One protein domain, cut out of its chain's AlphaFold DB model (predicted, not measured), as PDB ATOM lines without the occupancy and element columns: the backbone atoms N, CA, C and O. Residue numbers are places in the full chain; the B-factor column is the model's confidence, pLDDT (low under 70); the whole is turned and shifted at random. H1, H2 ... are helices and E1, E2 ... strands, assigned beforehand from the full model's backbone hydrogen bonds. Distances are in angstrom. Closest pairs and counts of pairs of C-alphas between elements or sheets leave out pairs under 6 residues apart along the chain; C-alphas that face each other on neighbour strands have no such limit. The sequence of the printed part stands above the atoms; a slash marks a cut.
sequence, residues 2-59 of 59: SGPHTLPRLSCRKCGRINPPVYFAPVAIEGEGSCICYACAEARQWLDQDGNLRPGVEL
ATOM      1  N   SER A   2     171.181 163.728 119.665       56.97
ATOM      2  CA  SER A   2     170.370 162.609 119.176       56.97
ATOM      3  C   SER A   2     171.316 161.424 118.983       56.97
ATOM      4  O   SER A   2     172.245 161.519 118.184       56.97
ATOM      5  N   GLY A   3     171.163 160.364 119.782       60.78
ATOM      6  CA  GLY A   3     171.911 159.116 119.595       60.78
ATOM      7  C   GLY A   3     171.624 158.502 118.218       60.78
ATOM      8  O   GLY A   3     170.705 158.968 117.538       60.78
ATOM      9  N   PRO A   4     172.387 157.481 117.779       64.88
ATOM     10  CA  PRO A   4     172.119 156.813 116.509       64.88
ATOM     11  C   PRO A   4     170.639 156.433 116.452       64.88
ATOM     12  O   PRO A   4     170.130 155.788 117.366       64.88
ATOM     13  N   HIS A   5     169.938 156.900 115.416       61.12
ATOM     14  CA  HIS A   5     168.538 156.563 115.204       61.12
ATOM     15  C   HIS A   5     168.462 155.065 114.916       61.12
ATOM     16  O   HIS A   5     168.660 154.629 113.783       61.12
ATOM     17  N   THR A   6     168.246 154.265 115.958       72.00
ATOM     18  CA  THR A   6     168.022 152.832 115.823       72.00
ATOM     19  C   THR A   6     166.776 152.662 114.967       72.00
ATOM     20  O   THR A   6     165.700 153.136 115.336       72.00
ATOM     21  N   LEU A   7     166.925 152.045 113.792       74.69
ATOM     22  CA  LEU A   7     165.773 151.726 112.957       74.69
ATOM     23  C   LEU A   7     164.816 150.850 113.773       74.69
ATOM     24  O   LEU A   7     165.286 149.937 114.462       74.69
ATOM     25  N   PRO A   8     163.501 151.120 113.722       84.38
ATOM     26  CA  PRO A   8     162.554 150.376 114.524       84.38
ATOM     27  C   PRO A   8     162.591 148.900 114.139       84.38
ATOM     28  O   PRO A   8     162.661 148.549 112.958       84.38
ATOM     29  N   ARG A   9     162.522 148.025 115.139       93.12
ATOM     30  CA  ARG A   9     162.386 146.591 114.914       93.12
ATOM     31  C   ARG A   9     160.951 146.307 114.482       93.12
ATOM     32  O   ARG A   9     160.018 146.414 115.269       93.12
ATOM     33  N   LEU A  10     160.771 145.966 113.212       96.31
ATOM     34  CA  LEU A  10     159.470 145.681 112.620       96.31
ATOM     35  C   LEU A  10     159.192 144.180 112.629       96.31
ATOM     36  O   LEU A  10     159.985 143.393 112.118       96.31
ATOM     37  N   SER A  11     158.028 143.781 113.138       97.75
ATOM     38  CA  SER A  11     157.523 142.408 113.037       97.75
ATOM     39  C   SER A  11     156.335 142.322 112.078       97.75
ATOM     40  O   SER A  11     155.393 143.116 112.147       97.75
ATOM     41  N   CYS A  12     156.351 141.355 111.158       97.94
ATOM     42  CA  CYS A  12     155.210 141.112 110.284       97.94
ATOM     43  C   CYS A  12     154.002 140.632 111.102       97.94
ATOM     44  O   CYS A  12     154.037 139.552 111.691       97.94
ATOM     45  N   ARG A  13     152.884 141.361 111.031       97.69
ATOM     46  CA  ARG A  13     151.633 141.056 111.751       97.69
ATOM     47  C   ARG A  13     150.997 139.713 111.367       97.69
ATOM     48  O   ARG A  13     150.050 139.288 112.016       97.69
ATOM     49  N   LYS A  14     151.464 139.057 110.295       97.81
ATOM     50  CA  LYS A  14     150.910 137.785 109.796       97.81
ATOM     51  C   LYS A  14     151.796 136.567 110.042       97.81
ATOM     52  O   LYS A  14     151.260 135.475 110.176       97.81
ATOM     53  N   CYS A  15     153.118 136.728 110.060       98.06
ATOM     54  CA  CYS A  15     154.047 135.596 110.186       98.06
ATOM     55  C   CYS A  15     155.176 135.813 111.199       98.06
ATOM     56  O   CYS A  15     156.030 134.946 111.341       98.06
ATOM     57  N   GLY A  16     155.229 136.970 111.863       97.81
ATOM     58  CA  GLY A  16     156.250 137.284 112.863       97.81
ATOM     59  C   GLY A  16     157.661 137.511 112.310       97.81
ATOM     60  O   GLY A  16     158.584 137.716 113.093       97.81
ATOM     61  N   ARG A  17     157.864 137.486 110.981       97.81
ATOM     62  CA  ARG A  17     159.173 137.784 110.377       97.81
ATOM     63  C   ARG A  17     159.648 139.167 110.824       97.81
ATOM     64  O   ARG A  17     158.923 140.146 110.646       97.81
ATOM     65  N   ILE A  18     160.872 139.220 111.340       96.81
ATOM     66  CA  ILE A  18     161.515 140.449 111.804       96.81
ATOM     67  C   ILE A  18     162.244 141.127 110.645       96.81
ATOM     68  O   ILE A  18     162.924 140.449 109.876       96.81
ATOM     69  N   ASN A  19     162.081 142.447 110.533       94.88
ATOM     70  CA  ASN A  19     162.698 143.333 109.544       94.88
ATOM     71  C   ASN A  19     162.710 142.742 108.122       94.88
ATOM     72  O   ASN A  19     163.780 142.557 107.536       94.88
ATOM     73  N   PRO A  20     161.537 142.387 107.558       96.31
ATOM     74  CA  PRO A  20     161.468 141.951 106.168       96.31
ATOM     75  C   PRO A  20     162.050 143.031 105.234       96.31
ATOM     76  O   PRO A  20     161.825 144.212 105.475       96.31
ATOM     77  N   PRO A  21     162.750 142.653 104.150       94.00
ATOM     78  CA  PRO A  21     163.381 143.617 103.241       94.00
ATOM     79  C   PRO A  21     162.368 144.464 102.455       94.00
ATOM     80  O   PRO A  21     162.675 145.587 102.075       94.00
ATOM     81  N   VAL A  22     161.157 143.939 102.232       96.31
ATOM     82  CA  VAL A  22     160.035 144.646 101.598       96.31
ATOM     83  C   VAL A  22     158.792 144.464 102.463       96.31
ATOM     84  O   VAL A  22     158.440 143.335 102.844       96.31
ATOM     85  N   TYR A  23     158.140 145.576 102.794       96.56
ATOM     86  CA  TYR A  23     156.989 145.608 103.685       96.56
ATOM     87  C   TYR A  23     156.026 146.750 103.377       96.56
ATOM     88  O   TYR A  23     156.390 147.752 102.770       96.56
ATOM     89  N   PHE A  24     154.801 146.595 103.867       96.56
ATOM     90  CA  PHE A  24     153.714 147.554 103.732       96.56
ATOM     91  C   PHE A  24     153.145 147.952 105.091       96.56
ATOM     92  O   PHE A  24     153.283 147.211 106.072       96.56
ATOM     93  N   ALA A  25     152.475 149.109 105.109       95.38
ATOM     94  CA  ALA A  25     151.792 149.684 106.269       95.38
ATOM     95  C   ALA A  25     152.616 149.568 107.571       95.38
ATOM     96  O   ALA A  25     152.179 148.894 108.512       95.38
ATOM     97  N   PRO A  26     153.836 150.143 107.618       95.12
ATOM     98  CA  PRO A  26     154.618 150.155 108.843       95.12
ATOM     99  C   PRO A  26     153.962 151.068 109.882       95.12
ATOM    100  O   PRO A  26     153.617 152.212 109.592       95.12
ATOM    101  N   VAL A  27     153.851 150.573 111.110       94.38
ATOM    102  CA  VAL A  27     153.479 151.361 112.289       94.38
ATOM    103  C   VAL A  27     154.555 151.132 113.338       94.38
ATOM    104  O   VAL A  27     154.760 149.994 113.755       94.38
ATOM    105  N   ALA A  28     155.253 152.191 113.747       92.81
ATOM    106  CA  ALA A  28     156.338 152.125 114.721       92.81
ATOM    107  C   ALA A  28     156.107 153.127 115.854       92.81
ATOM    108  O   ALA A  28     155.765 154.281 115.602       92.81
ATOM    109  N   ILE A  29     156.310 152.678 117.092       87.69
ATOM    110  CA  ILE A  29     156.200 153.477 118.316       87.69
ATOM    111  C   ILE A  29     157.399 153.109 119.194       87.69
ATOM    112  O   ILE A  29     157.650 151.933 119.435       87.69
ATOM    113  N   GLU A  30     158.164 154.110 119.635       86.00
ATOM    114  CA  GLU A  30     159.285 153.931 120.579       86.00
ATOM    115  C   GLU A  30     160.325 152.857 120.178       86.00
ATOM    116  O   GLU A  30     160.943 152.218 121.022       86.00
ATOM    117  N   GLY A  31     160.567 152.670 118.875       84.25
ATOM    118  CA  GLY A  31     161.619 151.774 118.370       84.25
ATOM    119  C   GLY A  31     161.198 150.317 118.143       84.25
ATOM    120  O   GLY A  31     161.959 149.561 117.541       84.25
ATOM    121  N   GLU A  32     159.978 149.932 118.507       90.56
ATOM    122  CA  GLU A  32     159.357 148.683 118.058       90.56
ATOM    123  C   GLU A  32     158.200 149.000 117.109       90.56
ATOM    124  O   GLU A  32     157.580 150.067 117.147       90.56
ATOM    125  N   GLY A  33     157.904 148.079 116.205       94.88
ATOM    126  CA  GLY A  33     156.830 148.294 115.260       94.88
ATOM    127  C   GLY A  33     156.342 147.037 114.581       94.88
ATOM    128  O   GLY A  33     156.841 145.924 114.757       94.88
ATOM    129  N   SER A  34     155.321 147.237 113.769       96.88
ATOM    130  CA  SER A  34     154.668 146.183 113.024       96.88
ATOM    131  C   SER A  34     154.522 146.573 111.561       96.88
ATOM    132  O   SER A  34     154.519 147.750 111.208       96.88
ATOM    133  N   CYS A  35     154.446 145.571 110.697       97.50
ATOM    134  CA  CYS A  35     154.276 145.758 109.260       97.50
ATOM    135  C   CYS A  35     153.547 144.557 108.644       97.50
ATOM    136  O   CYS A  35     153.173 143.611 109.344       97.50
ATOM    137  N   ILE A  36     153.357 144.563 107.327       98.12
ATOM    138  CA  ILE A  36     152.994 143.378 106.540       98.12
ATOM    139  C   ILE A  36     154.142 143.088 105.580       98.12
ATOM    140  O   ILE A  36     154.474 143.938 104.761       98.12
ATOM    141  N   CYS A  37     154.763 141.910 105.663       98.19
ATOM    142  CA  CYS A  37     155.828 141.555 104.723       98.19
ATOM    143  C   CYS A  37     155.265 141.238 103.333       98.19
ATOM    144  O   CYS A  37     154.143 140.736 103.217       98.19
ATOM    145  N   TYR A  38     156.084 141.452 102.299       98.31
ATOM    146  CA  TYR A  38     155.720 141.169 100.909       98.31
ATOM    147  C   TYR A  38     155.128 139.769 100.720       98.31
ATOM    148  O   TYR A  38     154.003 139.636 100.256       98.31
ATOM    149  N   ALA A  39     155.817 138.733 101.209       98.31
ATOM    150  CA  ALA A  39     155.361 137.346 101.089       98.31
ATOM    151  C   ALA A  39     153.969 137.104 101.708       98.31
ATOM    152  O   ALA A  39     153.198 136.286 101.221       98.31
ATOM    153  N   CYS A  40     153.616 137.812 102.789       98.31
ATOM    154  CA  CYS A  40     152.295 137.679 103.402       98.31
ATOM    155  C   CYS A  40     151.200 138.432 102.649       98.31
ATOM    156  O   CYS A  40     150.054 137.984 102.708       98.31
ATOM    157  N   ALA A  41     151.535 139.546 101.995       98.25
ATOM    158  CA  ALA A  41     150.621 140.253 101.107       98.25
ATOM    159  C   ALA A  41     150.398 139.458  99.809       98.25
ATOM    160  O   ALA A  41     149.258 139.268  99.394       98.25
ATOM    161  N   GLU A  42     151.466 138.900  99.233       98.12
ATOM    162  CA  GLU A  42     151.422 138.037  98.050       98.12
ATOM    163  C   GLU A  42     150.598 136.768  98.299       98.12
ATOM    164  O   GLU A  42     149.653 136.494  97.564       98.12
ATOM    165  N   ALA A  43     150.862 136.047  99.396       98.12
ATOM    166  CA  ALA A  43     150.109 134.843  99.762       98.12
ATOM    167  C   ALA A  43     148.611 135.101 100.018       98.12
ATOM    168  O   ALA A  43     147.814 134.168 100.025       98.12
ATOM    169  N   ARG A  44     148.226 136.361 100.257       97.25
ATOM    170  CA  ARG A  44     146.831 136.798 100.425       97.25
ATOM    171  C   ARG A  44     146.254 137.435  99.163       97.25
ATOM    172  O   ARG A  44     145.131 137.924  99.199       97.25
ATOM    173  N   GLN A  45     147.014 137.433  98.066       97.31
ATOM    174  CA  GLN A  45     146.646 138.026  96.781       97.31
ATOM    175  C   GLN A  45     146.297 139.519  96.889       97.31
ATOM    176  O   GLN A  45     145.496 140.050  96.122       97.31
ATOM    177  N   TRP A  46     146.921 140.212  97.843       98.06
ATOM    178  CA  TRP A  46     146.729 141.646  98.060       98.06
ATOM    179  C   TRP A  46     147.540 142.509  97.104       98.06
ATOM    180  O   TRP A  46     147.325 143.715  97.069       98.06
ATOM    181  N   LEU A  47     148.459 141.909  96.347       98.12
ATOM    182  CA  LEU A  47     149.345 142.626  95.441       98.12
ATOM    183  C   LEU A  47     148.802 142.648  94.009       98.12
ATOM    184  O   LEU A  47     148.187 141.677  93.544       98.12
ATOM    185  N   ASP A  48     148.989 143.770  93.325       97.31
ATOM    186  CA  ASP A  48     148.826 143.877  91.879       97.31
ATOM    187  C   ASP A  48     150.060 143.333  91.132       97.31
ATOM    188  O   ASP A  48     150.972 142.765  91.733       97.31
ATOM    189  N   GLN A  49     150.057 143.452  89.804       96.12
ATOM    190  CA  GLN A  49     151.132 142.946  88.944       96.12
ATOM    191  C   GLN A  49     152.484 143.640  89.171       96.12
ATOM    192  O   GLN A  49     153.521 143.059  88.865       96.12
ATOM    193  N   ASP A  50     152.465 144.854  89.721       96.62
ATOM    194  CA  ASP A  50     153.653 145.660  89.988       96.62
ATOM    195  C   ASP A  50     154.153 145.461  91.432       96.62
ATOM    196  O   ASP A  50     155.166 146.033  91.837       96.62
ATOM    197  N   GLY A  51     153.458 144.632  92.221       96.00
ATOM    198  CA  GLY A  51     153.790 144.358  93.615       96.00
ATOM    199  C   GLY A  51     153.271 145.415  94.593       96.00
ATOM    200  O   GLY A  51     153.678 145.404  95.757       96.00
ATOM    201  N   ASN A  52     152.376 146.310  94.164       96.38
ATOM    202  CA  ASN A  52     151.729 147.280  95.045       96.38
ATOM    203  C   ASN A  52     150.484 146.681  95.692       96.38
ATOM    204  O   ASN A  52     149.862 145.766  95.155       96.38
ATOM    205  N   LEU A  53     150.075 147.226  96.838       96.50
ATOM    206  CA  LEU A  53     148.781 146.877  97.418       96.50
ATOM    207  C   LEU A  53     147.654 147.287  96.471       96.50
ATOM    208  O   LEU A  53     147.570 148.440  96.048       96.50
ATOM    209  N   ARG A  54     146.747 146.349  96.207       96.62
ATOM    210  CA  ARG A  54     145.511 146.622  95.480       96.62
ATOM    211  C   ARG A  54     144.682 147.675  96.230       96.62
ATOM    212  O   ARG A  54     144.641 147.655  97.465       96.62
ATOM    213  N   PRO A  55     143.962 148.554  95.513       94.94
ATOM    214  CA  PRO A  55     143.004 149.460  96.135       94.94
ATOM    215  C   PRO A  55     141.976 148.704  96.989       94.94
ATOM    216  O   PRO A  55     141.494 147.644  96.592       94.94
ATOM    217  N   GLY A  56     141.632 149.259  98.152       93.94
ATOM    218  CA  GLY A  56     140.636 148.684  99.064       93.94
ATOM    219  C   GLY A  56     141.157 147.602 100.020       93.94
ATOM    220  O   GLY A  56     140.372 147.060 100.790       93.94
ATOM    221  N   VAL A  57     142.457 147.285 100.009       93.69
ATOM    222  CA  VAL A  57     143.056 146.408 101.029       93.69
ATOM    223  C   VAL A  57     143.223 147.179 102.343       93.69
ATOM    224  O   VAL A  57     144.046 148.088 102.436       93.69
ATOM    225  N   GLU A  58     142.464 146.793 103.367       90.06
ATOM    226  CA  GLU A  58     142.581 147.331 104.729       90.06
ATOM    227  C   GLU A  58     143.646 146.566 105.532       90.06
ATOM    228  O   GLU A  58     143.633 145.329 105.578       90.06
ATOM    229  N   LEU A  59     144.579 147.299 106.158       87.69
ATOM    230  CA  LEU A  59     145.754 146.750 106.851       87.69
ATOM    231  C   LEU A  59     145.872 147.188 108.303       87.69
ATOM    232  O   LEU A  59     145.772 148.390 108.599       87.69
TER     233      LEU A  59
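This is residues 2 to 59 of the 59 residues of an uncharacterized protein of Roseovarius sp. THAF9 (UniProt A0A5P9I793). Little of this structure is regular: a small three-stranded sheet lies between residues 2 to 8 at one end and, at the other, short helix H1 with the looped residues 43 to 59. The 58 printed residues include E1, E2, E3, then H1, 22 residues in named elements, class mixed. The mixed sheet runs E1, E3, E2. The whole is only just loose, close to compact, radius of gyration 12.5 A, spanning 40 by 19 by 18 A.

Find C-alpha 9 at (162.386, 146.591, 114.914), where E1, residues 9 to 12, begins. E2, residues 23 to 29, runs 16.6 A; E3, residues 32 to 37, 15.5 A. H1, residues 38 to 42, ends at C-alpha 42, (151.422, 138.037, 98.050).

Look at inner strand E3, parallel to E1 at 37 degrees; N 11 and O 33 are 2.9 A apart. E2 and E3 form an antiparallel hairpin; N 34 and O 27 are 2.8 A apart. H1, its O i to N i+4 pair within hydrogen-bond range, only grazes the sheet with residues 38 to 41.

The farthest C-alphas, Ser 2 and Gln 49, are 40.9 A apart. The printed part has no cut. Residues 2 to 5 have pLDDT under 70.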